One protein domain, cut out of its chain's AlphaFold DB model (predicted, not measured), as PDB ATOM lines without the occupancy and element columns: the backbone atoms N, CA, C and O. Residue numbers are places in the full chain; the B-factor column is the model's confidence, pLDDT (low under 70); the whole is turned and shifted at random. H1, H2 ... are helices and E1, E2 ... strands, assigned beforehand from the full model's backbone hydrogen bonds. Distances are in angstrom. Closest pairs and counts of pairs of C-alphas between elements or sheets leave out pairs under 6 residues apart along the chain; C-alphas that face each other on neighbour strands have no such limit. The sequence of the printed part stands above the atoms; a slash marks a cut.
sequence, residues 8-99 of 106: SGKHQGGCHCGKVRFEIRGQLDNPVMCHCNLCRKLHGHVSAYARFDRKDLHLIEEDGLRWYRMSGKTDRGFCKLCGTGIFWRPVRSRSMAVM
ATOM      1  N   SER A   8     155.057 226.723 194.047       84.50
ATOM      2  CA  SER A   8     156.070 225.923 193.360       84.50
ATOM      3  C   SER A   8     157.412 226.040 194.079       84.50
ATOM      4  O   SER A   8     157.766 227.102 194.590       84.50
ATOM      5  N   GLY A   9     158.164 224.946 194.134       89.06
ATOM      6  CA  GLY A   9     159.517 224.965 194.673       89.06
ATOM      7  C   GLY A   9     159.961 223.626 195.239       89.06
ATOM      8  O   GLY A   9     159.373 222.579 194.959       89.06
ATOM      9  N   LYS A  10     161.031 223.694 196.029       92.12
ATOM     10  CA  LYS A  10     161.620 222.582 196.766       92.12
ATOM     11  C   LYS A  10     161.168 222.668 198.221       92.12
ATOM     12  O   LYS A  10     161.610 223.559 198.940       92.12
ATOM     13  N   HIS A  11     160.322 221.742 198.661       92.56
ATOM     14  CA  HIS A  11     159.825 221.698 200.040       92.56
ATOM     15  C   HIS A  11     160.390 220.468 200.742       92.56
ATOM     16  O   HIS A  11     160.170 219.354 200.280       92.56
ATOM     17  N   GLN A  12     161.127 220.645 201.834       93.62
ATOM     18  CA  GLN A  12     161.757 219.536 202.558       93.62
ATOM     19  C   GLN A  12     161.026 219.249 203.856       93.62
ATOM     20  O   GLN A  12     160.548 220.180 204.499       93.62
ATOM     21  N   GLY A  13     160.994 217.983 204.263       93.69
ATOM     22  CA  GLY A  13     160.457 217.616 205.559       93.69
ATOM     23  C   GLY A  13     160.815 216.220 206.030       93.69
ATOM     24  O   GLY A  13     161.580 215.490 205.400       93.69
ATOM     25  N   GLY A  14     160.274 215.839 207.183       95.12
ATOM     26  CA  GLY A  14     160.517 214.520 207.745       95.12
ATOM     27  C   GLY A  14     159.882 214.295 209.107       95.12
ATOM     28  O   GLY A  14     159.259 215.179 209.681       95.12
ATOM     29  N   CYS A  15     160.044 213.090 209.640       95.50
ATOM     30  CA  CYS A  15     159.568 212.791 210.985       95.50
ATOM     31  C   CYS A  15     160.469 213.400 212.071       95.50
ATOM     32  O   CYS A  15     161.581 213.858 211.800       95.50
ATOM     33  N   HIS A  16     160.004 213.348 213.322       93.88
ATOM     34  CA  HIS A  16     160.754 213.858 214.471       93.88
ATOM     35  C   HIS A  16     162.115 213.165 214.654       93.88
ATOM     36  O   HIS A  16     163.130 213.841 214.771       93.88
ATOM     37  N   CYS A  17     162.166 211.828 214.604       95.94
ATOM     38  CA  CYS A  17     163.413 211.078 214.822       95.94
ATOM     39  C   CYS A  17     164.359 211.047 213.611       95.94
ATOM     40  O   CYS A  17     165.401 210.403 213.656       95.94
ATOM     41  N   GLY A  18     163.977 211.671 212.496       95.00
ATOM     42  CA  GLY A  18     164.787 211.749 211.283       95.00
ATOM     43  C   GLY A  18     164.914 210.482 210.450       95.00
ATOM     44  O   GLY A  18     165.465 210.552 209.361       95.00
ATOM     45  N   LYS A  19     164.315 209.365 210.870       97.75
ATOM     46  CA  LYS A  19     164.238 208.124 210.077       97.75
ATOM     47  C   LYS A  19     163.217 208.148 208.941       97.75
ATOM     48  O   LYS A  19     162.943 207.124 208.326       97.75
ATOM     49  N   VAL A  20     162.635 209.313 208.678       97.50
ATOM     50  CA  VAL A  20     161.961 209.629 207.424       97.50
ATOM     51  C   VAL A  20     162.353 211.048 207.042       97.50
ATOM     52  O   VAL A  20     162.043 211.973 207.798       97.50
ATOM     53  N   ARG A  21     162.992 211.227 205.884       96.75
ATOM     54  CA  ARG A  21     163.320 212.524 205.272       96.75
ATOM     55  C   ARG A  21     162.883 212.519 203.820       96.75
ATOM     56  O   ARG A  21     163.027 211.514 203.130       96.75
ATOM     57  N   PHE A  22     162.337 213.631 203.353       95.69
ATOM     58  CA  PHE A  22     161.823 213.736 201.998       95.69
ATOM     59  C   PHE A  22     161.874 215.163 201.474       95.69
ATOM     60  O   PHE A  22     162.027 216.136 202.213       95.69
ATOM     61  N   GLU A  23     161.668 215.260 200.173       95.31
ATOM     62  CA  GLU A  23     161.574 216.487 199.419       95.31
ATOM     63  C   GLU A  23     160.398 216.400 198.443       95.31
ATOM     64  O   GLU A  23     160.157 215.359 197.837       95.31
ATOM     65  N   ILE A  24     159.660 217.494 198.290       95.00
ATOM     66  CA  ILE A  24     158.606 217.657 197.290       95.00
ATOM     67  C   ILE A  24     159.095 218.701 196.284       95.00
ATOM     68  O   ILE A  24     159.331 219.854 196.654       95.00
ATOM     69  N   ARG A  25     159.267 218.283 195.026       95.00
ATOM     70  CA  ARG A  25     159.774 219.090 193.906       95.00
ATOM     71  C   ARG A  25     158.643 219.459 192.959       95.00
ATOM     72  O   ARG A  25     158.416 218.774 191.969       95.00
ATOM     73  N   GLY A  26     157.933 220.541 193.242       92.25
ATOM     74  CA  GLY A  26     156.812 220.929 192.395       92.25
ATOM     75  C   GLY A  26     155.826 221.836 193.096       92.25
ATOM     76  O   GLY A  26     156.187 222.596 193.997       92.25
ATOM     77  N   GLN A  27     154.575 221.780 192.644       93.31
ATOM     78  CA  GLN A  27     153.498 222.534 193.266       93.31
ATOM     79  C   GLN A  27     153.038 221.842 194.546       93.31
ATOM     80  O   GLN A  27     152.614 220.686 194.533       93.31
ATOM     81  N   LEU A  28     153.087 222.596 195.640       92.75
ATOM     82  CA  LEU A  28     152.444 222.250 196.893       92.75
ATOM     83  C   LEU A  28     151.270 223.204 197.109       92.75
ATOM     84  O   LEU A  28     151.447 224.423 197.177       92.75
ATOM     85  N   ASP A  29     150.065 222.652 197.186       93.44
ATOM     86  CA  ASP A  29     148.859 223.423 197.468       93.44
ATOM     87  C   ASP A  29     148.904 224.019 198.876       93.44
ATOM     88  O   ASP A  29     149.513 223.455 199.791       93.44
ATOM     89  N   ASN A  30     148.171 225.113 199.084       89.88
ATOM     90  CA  ASN A  30     147.905 225.584 200.434       89.88
ATOM     91  C   ASN A  30     147.262 224.481 201.290       89.88
ATOM     92  O   ASN A  30     146.403 223.726 200.815       89.88
ATOM     93  N   PRO A  31     147.657 224.388 202.569       91.50
ATOM     94  CA  PRO A  31     147.131 223.369 203.448       91.50
ATOM     95  C   PRO A  31     145.649 223.584 203.746       91.50
ATOM     96  O   PRO A  31     145.195 224.701 203.987       91.50
ATOM     97  N   VAL A  32     144.910 222.481 203.798       92.12
ATOM     98  CA  VAL A  32     143.523 222.441 204.259       92.12
ATOM     99  C   VAL A  32     143.480 221.849 205.661       92.12
ATOM    100  O   VAL A  32     144.101 220.818 205.930       92.12
ATOM    101  N   MET A  33     142.708 222.479 206.545       94.06
ATOM    102  CA  MET A  33     142.431 221.959 207.882       94.06
ATOM    103  C   MET A  33     141.315 220.914 207.816       94.06
ATOM    104  O   MET A  33     140.137 221.231 207.646       94.06
ATOM    105  N   CYS A  34     141.680 219.645 207.958       92.44
ATOM    106  CA  CYS A  34     140.729 218.548 208.012       92.44
ATOM    107  C   CYS A  34     140.204 218.350 209.438       92.44
ATOM    108  O   CYS A  34     140.971 218.161 210.384       92.44
ATOM    109  N   HIS A  35     138.880 218.333 209.568       95.31
ATOM    110  CA  HIS A  35     138.147 218.180 210.827       95.31
ATOM    111  C   HIS A  35     137.300 216.896 210.866       95.31
ATOM    112  O   HIS A  35     136.426 216.747 211.717       95.31
ATOM    113  N   CYS A  36     137.539 215.950 209.952       91.75
ATOM    114  CA  CYS A  36     136.773 214.707 209.925       91.75
ATOM    115  C   CYS A  36     137.052 213.845 211.168       91.75
ATOM    116  O   CYS A  36     138.127 213.914 211.775       91.75
ATOM    117  N   ASN A  37     136.104 212.969 211.510       93.69
ATOM    118  CA  ASN A  37     136.224 212.066 212.660       93.69
ATOM    119  C   ASN A  37     137.497 211.213 212.619       93.69
ATOM    120  O   ASN A  37     138.081 210.929 213.661       93.69
ATOM    121  N   LEU A  38     137.959 210.842 211.425       89.75
ATOM    122  CA  LEU A  38     139.184 210.069 211.265       89.75
ATOM    123  C   LEU A  38     140.433 210.870 211.651       89.75
ATOM    124  O   LEU A  38     141.278 210.347 212.370       89.75
ATOM    125  N   CYS A  39     140.542 212.134 211.227       91.50
ATOM    126  CA  CYS A  39     141.660 212.993 211.626       91.50
ATOM    127  C   CYS A  39     141.632 213.269 213.131       91.50
ATOM    128  O   CYS A  39     142.654 213.102 213.791       91.50
ATOM    129  N   ARG A  40     140.450 213.549 213.696       94.06
ATOM    130  CA  ARG A  40     140.287 213.712 215.148       94.06
ATOM    131  C   ARG A  40     140.681 212.455 215.926       94.06
ATOM    132  O   ARG A  40     141.351 212.561 216.943       94.06
ATOM    133  N   LYS A  41     140.324 211.264 215.433       92.44
ATOM    134  CA  LYS A  41     140.699 209.984 216.057       92.44
ATOM    135  C   LYS A  41     142.199 209.700 215.971       92.44
ATOM    136  O   LYS A  41     142.758 209.140 216.905       92.44
ATOM    137  N   LEU A  42     142.845 210.043 214.857       90.25
ATOM    138  CA  LEU A  42     144.270 209.772 214.650       90.25
ATOM    139  C   LEU A  42     145.192 210.735 215.396       90.25
ATOM    140  O   LEU A  42     146.288 210.333 215.775       90.25
ATOM    141  N   HIS A  43     144.776 211.991 215.543       89.88
ATOM    142  CA  HIS A  43     145.649 213.075 215.998       89.88
ATOM    143  C   HIS A  43     145.148 213.763 217.269       89.88
ATOM    144  O   HIS A  43     145.779 214.699 217.740       89.88
ATOM    145  N   GLY A  44     143.987 213.364 217.795       93.19
ATOM    146  CA  GLY A  44     143.335 214.025 218.931       93.19
ATOM    147  C   GLY A  44     142.759 215.413 218.614       93.19
ATOM    148  O   GLY A  44     142.143 216.023 219.483       93.19
ATOM    149  N   HIS A  45     142.928 215.923 217.387       93.19
ATOM    150  CA  HIS A  45     142.541 217.278 216.981       93.19
ATOM    151  C   HIS A  45     142.299 217.382 215.458       93.19
ATOM    152  O   HIS A  45     142.330 216.380 214.739       93.19
ATOM    153  N   VAL A  46     142.046 218.593 214.944       93.69
ATOM    154  CA  VAL A  46     142.105 218.871 213.498       93.69
ATOM    155  C   VAL A  46     143.536 218.737 212.974       93.69
ATOM    156  O   VAL A  46     144.503 218.889 213.723       93.69
ATOM    157  N   SER A  47     143.690 218.463 211.679       92.44
ATOM    158  CA  SER A  47     145.009 218.274 211.063       92.44
ATOM    159  C   SER A  47     145.116 218.965 209.718       92.44
ATOM    160  O   SER A  47     144.192 218.900 208.911       92.44
ATOM    161  N   ALA A  48     146.259 219.599 209.477       92.94
ATOM    162  CA  ALA A  48     146.564 220.259 208.220       92.94
ATOM    163  C   ALA A  48     147.127 219.262 207.200       92.94
ATOM    164  O   ALA A  48     147.972 218.435 207.548       92.94
ATOM    165  N   TYR A  49     146.710 219.388 205.941       93.31
ATOM    166  CA  TYR A  49     147.280 218.637 204.825       93.31
ATOM    167  C   TYR A  49     147.442 219.515 203.594       93.31
ATOM    168  O   TYR A  49     146.490 220.172 203.181       93.31
ATOM    169  N   ALA A  50     148.622 219.474 202.985       94.12
ATOM    170  CA  ALA A  50     148.911 220.114 201.710       94.12
ATOM    171  C   ALA A  50     149.013 219.053 200.611       94.12
ATOM    172  O   ALA A  50     149.671 218.027 200.794       94.12
ATOM    173  N   ARG A  51     148.335 219.275 199.484       95.19
ATOM    174  CA  ARG A  51     148.290 218.337 198.356       95.19
ATOM    175  C   ARG A  51     149.420 218.629 197.367       95.19
ATOM    176  O   ARG A  51     149.754 219.785 197.140       95.19
ATOM    177  N   PHE A  52     149.966 217.581 196.762       94.75
ATOM    178  CA  PHE A  52     150.993 217.649 195.718       94.75
ATOM    179  C   PHE A  52     150.857 216.446 194.757       94.75
ATOM    180  O   PHE A  52     150.098 215.505 195.032       94.75
ATOM    181  N   ASP A  53     151.541 216.467 193.608       95.81
ATOM    182  CA  ASP A  53     151.591 215.314 192.696       95.81
ATOM    183  C   ASP A  53     152.567 214.259 193.232       95.81
ATOM    184  O   ASP A  53     153.702 214.556 193.582       95.81
ATOM    185  N   ARG A  54     152.148 212.997 193.288       94.62
ATOM    186  CA  ARG A  54     152.957 211.884 193.793       94.62
ATOM    187  C   ARG A  54     154.317 211.787 193.105       94.62
ATOM    188  O   ARG A  54     155.271 211.375 193.759       94.62
ATOM    189  N   LYS A  55     154.401 212.121 191.814       96.00
ATOM    190  CA  LYS A  55     155.664 212.072 191.061       96.00
ATOM    191  C   LYS A  55     156.699 213.087 191.571       96.00
ATOM    192  O   LYS A  55     157.885 212.901 191.332       96.00
ATOM    193  N   ASP A  56     156.245 214.124 192.273       96.19
ATOM    194  CA  ASP A  56     157.084 215.198 192.798       96.19
ATOM    195  C   ASP A  56     157.703 214.822 194.160       96.19
ATOM    196  O   ASP A  56     158.539 215.564 194.672       96.19
ATOM    197  N   LEU A  57     157.317 213.686 194.765       95.69
ATOM    198  CA  LEU A  57     157.912 213.192 196.009       95.69
ATOM    199  C   LEU A  57     159.243 212.490 195.754       95.69
ATOM    200  O   LEU A  57     159.316 211.505 195.024       95.69
ATOM    201  N   HIS A  58     160.260 212.921 196.485       96.44
ATOM    202  CA  HIS A  58     161.556 212.276 196.576       96.44
ATOM    203  C   HIS A  58     161.838 211.903 198.036       96.44
ATOM    204  O   HIS A  58     161.888 212.770 198.907       96.44
ATOM    205  N   LEU A  59     161.991 210.609 198.320       96.88
ATOM    206  CA  LEU A  59     162.354 210.116 199.649       96.88
ATOM    207  C   LEU A  59     163.883 210.083 199.764       96.88
ATOM    208  O   LEU A  59     164.552 209.530 198.898       96.88
ATOM    209  N   ILE A  60     164.412 210.710 200.812       97.50
ATOM    210  CA  ILE A  60     165.849 210.812 201.108       97.50
ATOM    211  C   ILE A  60     166.249 209.760 202.153       97.50
ATOM    212  O   ILE A  60     167.327 209.187 202.080       97.50
ATOM    213  N   GLU A  61     165.369 209.506 203.121       97.62
ATOM    214  CA  GLU A  61     165.494 208.470 204.150       97.62
ATOM    215  C   GLU A  61     164.089 207.908 204.392       97.62
ATOM    216  O   GLU A  61     163.133 208.677 204.545       97.62
ATOM    217  N   GLU A  62     163.943 206.587 204.408       98.00
ATOM    218  CA  GLU A  62     162.646 205.913 204.507       98.00
ATOM    219  C   GLU A  62     162.636 204.676 205.415       98.00
ATOM    220  O   GLU A  62     161.594 204.032 205.536       98.00
ATOM    221  N   ASP A  63     163.718 204.382 206.142       98.12
ATOM    222  CA  ASP A  63     163.804 203.235 207.061       98.12
ATOM    223  C   ASP A  63     162.656 203.202 208.080       98.12
ATOM    224  O   ASP A  63     162.120 202.150 208.461       98.12
ATOM    225  N   GLY A  64     162.266 204.385 208.550       97.88
ATOM    226  CA  GLY A  64     161.169 204.582 209.481       97.88
ATOM    227  C   GLY A  64     159.796 204.621 208.815       97.88
ATOM    228  O   GLY A  64     158.800 204.544 209.533       97.88
ATOM    229  N   LEU A  65     159.693 204.752 207.491       98.06
ATOM    230  CA  LEU A  65     158.422 204.954 206.803       98.06
ATOM    231  C   LEU A  65     157.613 203.656 206.782       98.06
ATOM    232  O   LEU A  65     158.064 202.601 206.344       98.06
ATOM    233  N   ARG A  66     156.363 203.742 207.236       97.94
ATOM    234  CA  ARG A  66     155.388 202.662 207.134       97.94
ATOM    235  C   ARG A  66     154.101 203.172 206.513       97.94
ATOM    236  O   ARG A  66     153.576 204.214 206.903       97.94
ATOM    237  N   TRP A  67     153.574 202.386 205.581       96.25
ATOM    238  CA  TRP A  67     152.251 202.582 205.004       96.25
ATOM    239  C   TRP A  67     151.235 201.679 205.704       96.25
ATOM    240  O   TRP A  67     151.470 200.484 205.880       96.25
ATOM    241  N   TYR A  68     150.100 202.249 206.097       94.81
ATOM    242  CA  TYR A  68     148.959 201.525 206.649       94.81
ATOM    243  C   TYR A  68     147.721 201.757 205.783       94.81
ATOM    244  O   TYR A  68     147.327 202.900 205.535       94.81
ATOM    245  N   ARG A  69     147.108 200.659 205.335       92.50
ATOM    246  CA  ARG A  69     145.866 200.648 204.558       92.50
ATOM    247  C   ARG A  69     144.701 200.995 205.481       92.50
ATOM    248  O   ARG A  69     144.265 200.168 206.272       92.50
ATOM    249  N   MET A  70     144.193 202.218 205.378       88.31
ATOM    250  CA  MET A  70     143.117 202.695 206.252       88.31
ATOM    251  C   MET A  70     141.734 202.237 205.800       88.31
ATOM    252  O   MET A  70     140.848 202.008 206.616       88.31
ATOM    253  N   SER A  71     141.546 202.141 204.490       86.00
ATOM    254  CA  SER A  71     140.337 201.648 203.836       86.00
ATOM    255  C   SER A  71     140.720 201.145 202.451       86.00
ATOM    256  O   SER A  71     141.807 201.463 201.978       86.00
ATOM    257  N   GLY A  72     139.829 200.463 201.727       84.94
ATOM    258  CA  GLY A  72     140.102 200.031 200.346       84.94
ATOM    259  C   GLY A  72     140.502 201.150 199.362       84.94
ATOM    260  O   GLY A  72     140.894 200.854 198.238       84.94
ATOM    261  N   LYS A  73     140.417 202.428 199.763       86.31
ATOM    262  CA  LYS A  73     140.683 203.593 198.912       86.31
ATOM    263  C   LYS A  73     141.878 204.439 199.352       86.31
ATOM    264  O   LYS A  73     142.307 205.264 198.549       86.31
ATOM    265  N   THR A  74     142.431 204.255 200.556       90.69
ATOM    266  CA  THR A  74     143.407 205.209 201.111       90.69
ATOM    267  C   THR A  74     144.463 204.559 202.006       90.69
ATOM    268  O   THR A  74     144.138 203.764 202.891       90.69
ATOM    269  N   ASP A  75     145.716 204.978 201.820       93.81
ATOM    270  CA  ASP A  75     146.860 204.660 202.674       93.81
ATOM    271  C   ASP A  75     147.293 205.883 203.499       93.81
ATOM    272  O   ASP A  75     147.269 207.018 203.010       93.81
ATOM    273  N   ARG A  76     147.775 205.634 204.721       94.31
ATOM    274  CA  ARG A  76     148.479 206.610 205.565       94.31
ATOM    275  C   ARG A  76     149.948 206.231 205.689       94.31
ATOM    276  O   ARG A  76     150.254 205.091 206.027       94.31
ATOM    277  N   GLY A  77     150.832 207.194 205.454       96.12
ATOM    278  CA  GLY A  77     152.270 207.084 205.684       96.12
ATOM    279  C   GLY A  77     152.648 207.727 207.014       96.12
ATOM    280  O   GLY A  77     152.263 208.870 207.279       96.12
ATOM    281  N   PHE A  78     153.378 207.008 207.859       96.56
ATOM    282  CA  PHE A  78     153.832 207.486 209.165       96.56
ATOM    283  C   PHE A  78     155.186 206.874 209.530       96.56
ATOM    284  O   PHE A  78     155.582 205.853 208.967       96.56
ATOM    285  N   CYS A  79     155.896 207.485 210.476       97.44
ATOM    286  CA  CYS A  79     157.116 206.905 211.014       97.44
ATOM    287  C   CYS A  79     156.778 205.823 212.047       97.44
ATOM    288  O   CYS A  79     156.186 206.116 213.083       97.44
ATOM    289  N   LYS A  80     157.197 204.581 211.801       98.19
ATOM    290  CA  LYS A  80     156.998 203.448 212.717       98.19
ATOM    291  C   LYS A  80     157.818 203.541 214.009       98.19
ATOM    292  O   LYS A  80     157.545 202.786 214.929       98.19
ATOM    293  N   LEU A  81     158.812 204.433 214.061       98.12
ATOM    294  CA  LEU A  81     159.711 204.591 215.207       98.12
ATOM    295  C   LEU A  81     159.243 205.688 216.170       98.12
ATOM    296  O   LEU A  81     159.231 205.467 217.371       98.12
ATOM    297  N   CYS A  82     158.830 206.853 215.659       96.62
ATOM    298  CA  CYS A  82     158.393 207.982 216.496       96.62
ATOM    299  C   CYS A  82     156.902 208.334 216.362       96.62
ATOM    300  O   CYS A  82     156.453 209.328 216.919       96.62
ATOM    301  N   GLY A  83     156.127 207.583 215.575       94.50
ATOM    302  CA  GLY A  83     154.677 207.768 215.426       94.50
ATOM    303  C   GLY A  83     154.236 208.953 214.558       94.50
ATOM    304  O   GLY A  83     153.048 209.072 214.257       94.50
ATOM    305  N   THR A  84     155.160 209.811 214.109       94.38
ATOM    306  CA  THR A  84     154.847 210.993 213.292       94.38
ATOM    307  C   THR A  84     154.044 210.626 212.041       94.38
ATOM    308  O   THR A  84     154.516 209.852 211.208       94.38
ATOM    309  N   GLY A  85     152.848 211.200 211.881       94.06
ATOM    310  CA  GLY A  85     152.072 211.114 210.641       94.06
ATOM    311  C   GLY A  85     152.676 212.007 209.560       94.06
ATOM    312  O   GLY A  85     153.051 213.135 209.851       94.06
ATOM    313  N   ILE A  86     152.784 211.509 208.329       95.19
ATOM    314  CA  ILE A  86     153.510 212.210 207.261       95.19
ATOM    315  C   ILE A  86     152.627 212.374 206.033       95.19
ATOM    316  O   ILE A  86     152.361 213.497 205.615       95.19
ATOM    317  N   PHE A  87     152.132 211.266 205.479       95.50
ATOM    318  CA  PHE A  87     151.472 211.261 204.177       95.50
ATOM    319  C   PHE A  87     150.069 210.671 204.212       95.50
ATOM    320  O   PHE A  87     149.763 209.770 204.996       95.50
ATOM    321  N   TRP A  88     149.264 211.104 203.250       93.88
ATOM    322  CA  TRP A  88     148.026 210.465 202.829       93.88
ATOM    323  C   TRP A  88     148.052 210.220 201.330       93.88
ATOM    324  O   TRP A  88     148.391 211.108 200.546       93.88
ATOM    325  N   ARG A  89     147.668 209.011 200.923       91.38
ATOM    326  CA  ARG A  89     147.637 208.615 199.516       91.38
ATOM    327  C   ARG A  89     146.343 207.878 199.188       91.38
ATOM    328  O   ARG A  89     146.167 206.745 199.636       91.38
ATOM    329  N   PRO A  90     145.454 208.456 198.370       88.12
ATOM    330  CA  PRO A  90     144.383 207.693 197.747       88.12
ATOM    331  C   PRO A  90     144.976 206.661 196.772       88.12
ATOM    332  O   PRO A  90     145.824 206.994 195.947       88.12
ATOM    333  N   VAL A  91     144.523 205.408 196.842       80.25
ATOM    334  CA  VAL A  91     145.115 204.249 196.140       80.25
ATOM    335  C   VAL A  91     145.098 204.401 194.610       80.25
ATOM    336  O   VAL A  91     145.995 203.904 193.939       80.25
ATOM    337  N   ARG A  92     144.110 205.113 194.049       82.75
ATOM    338  CA  ARG A  92     143.938 205.323 192.595       82.75
ATOM    339  C   ARG A  92     144.118 206.783 192.160       82.75
ATOM    340  O   ARG A  92     143.540 207.201 191.164       82.75
ATOM    341  N   SER A  93     144.879 207.571 192.920       88.69
ATOM    342  CA  SER A  93     145.136 208.980 192.603       88.69
ATOM    343  C   SER A  93     146.606 209.227 192.284       88.69
ATOM    344  O   SER A  93     147.498 208.628 192.884       88.69
ATOM    345  N   ARG A  94     146.849 210.161 191.358       91.06
ATOM    346  CA  ARG A  94     148.177 210.751 191.147       91.06
ATOM    347  C   ARG A  94     148.529 211.776 192.221       91.06
ATOM    348  O   ARG A  94     149.688 212.124 192.352       91.06
ATOM    349  N   SER A  95     147.564 212.250 193.003       92.19
ATOM    350  CA  SER A  95     147.815 213.220 194.069       92.19
ATOM    351  C   SER A  95     148.003 212.539 195.419       92.19
ATOM    352  O   SER A  95     147.307 211.579 195.753       92.19
ATOM    353  N   MET A  96     148.907 213.095 196.214       94.44
ATOM    354  CA  MET A  96     149.131 212.756 197.614       94.44
ATOM    355  C   MET A  96     148.996 214.011 198.466       94.44
ATOM    356  O   MET A  96     148.962 215.124 197.945       94.44
ATOM    357  N   ALA A  97     148.886 213.831 199.777       94.75
ATOM    358  CA  ALA A  97     148.924 214.935 200.716       94.75
ATOM    359  C   ALA A  97     149.973 214.690 201.801       94.75
ATOM    360  O   ALA A  97     150.188 213.550 202.212       94.75
ATOM    361  N   VAL A  98     150.619 215.761 202.249       95.31
ATOM    362  CA  VAL A  98     151.618 215.764 203.320       95.31
ATOM    363  C   VAL A  98     151.115 216.606 204.486       95.31
ATOM    364  O   VAL A  98     150.416 217.600 204.282       95.31
ATOM    365  N   MET A  99     151.462 216.220 205.708       93.25
ATOM    366  CA  MET A  99     151.269 217.065 206.884       93.25
ATOM    367  C   MET A  99     152.309 218.203 206.867       93.25
ATOM    368  O   MET A  99     153.504 217.918 206.947       93.25
TER     369      MET A  99
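AT A GLANCE: This is residues 8 to 99 of the 106 residues of the protein "Aldehyde-activating protein" of Thalassospira sp (UniProt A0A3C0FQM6). Two strongly twisted sheets stand face to face as a sandwich, a larger one of six strands and a smaller one of three, their strands crossing at 46 degrees. One short helix, H1, sits at one end of the longest axis, beside the strands of the larger sheet, and E1 of the smaller sheet is at the other end. The printed part has 92 residues, with nine named strands and one named helix in the order E1 E2 E3 H1 E4 E5 E6 E7 E8 E9; the class is mostly strand. The larger sheet runs E3 E4 E9 E8 E7 E6 and the smaller E1 E2 E5, both all antiparallel. The whole is compact and rounded, with a radius of gyration of the C-alphas of 12.6 A and spans of 32 by 27 by 24 A.

HOW THE PARTS SIT: E1, residues 8 to 14, and E2, residues 21 to 29, form an antiparallel hairpin at 146 degrees, with N 11 and O 24 2.9 A apart, within hydrogen-bond range. E2 bends by 93 degrees at residue 26. On E2's other side is E5, residues 57 to 61, antiparallel at 164 degrees, with N 23 and O 58 at 2.8 A. In the other sheet, the edge strand E3, residues 32 to 34, is antiparallel to E4, residues 47 to 53, at 128 degrees, with N 34 and O 47 at 2.8 A. H1, residues 37 to 43, is on this sheet but over none of its strands, at a height over the sheet of 6.6 A from a local plane fitted to just 6 C-alphas; its closest C-alphas with E4 are those of Cys 39 and Ser 47, 6.3 A. Each O i to N i+4 pair in H1 is within hydrogen-bond range. The pairing of E4 is staggered: residues 47 to 49 pair with E3, and residues 50 to 53 with E9, residues 95 to 98, where N 52 and O 96 are 2.9 A apart. E6, residues 65 to 71, E7, residues 74 to 79, E8, residues 85 to 90, and E9 make a meander, each strand the antiparallel neighbour of the one before; within hydrogen-bond range are N 68 and O 76 at 2.8 A across E6 and E7, N 77 and O 87 at 2.8 A across E7 and E8, and N 88 and O 97 at 2.8 A across E8 and E9. The two sheets form a sandwich, two sheets face to face, with 36 pairs of C-alphas within 10 A. Between them, the closest C-alphas of E2 and E4 are those of Leu 28 and Phe 52, 5.0 A. E1 and E9 are apart, as are E2 and E8.

IN THESE COORDINATES: E1 begins at C-alpha 8, (156.070, 225.923, 193.360), and is 18.9 A long. E2 is 19.7 A, E3 6.1 A and H1 10.0 A from first to last C-alpha. E4, 19.7 A, begins at C-alpha 47, (145.009, 218.274, 211.063). E5 is 12.1 A, E6 18.6 A, E7 17.0 A and E8 15.4 A. E9, 10.3 A, ends at C-alpha 98, (151.618, 215.764, 203.320).

THE WHOLE: The two C-alphas farthest apart are those of Gly 9 and Lys 41, at 32.2 A. The printed part has no cut. No link is long: that from E1 to E2 is short, and the others are tight. The chain changes from one sheet to the other at the links E2 to E3, E4 to E5 and E5 to E6. The mean pLDDT of the printed part is 93.5, and no printed residue is under 70.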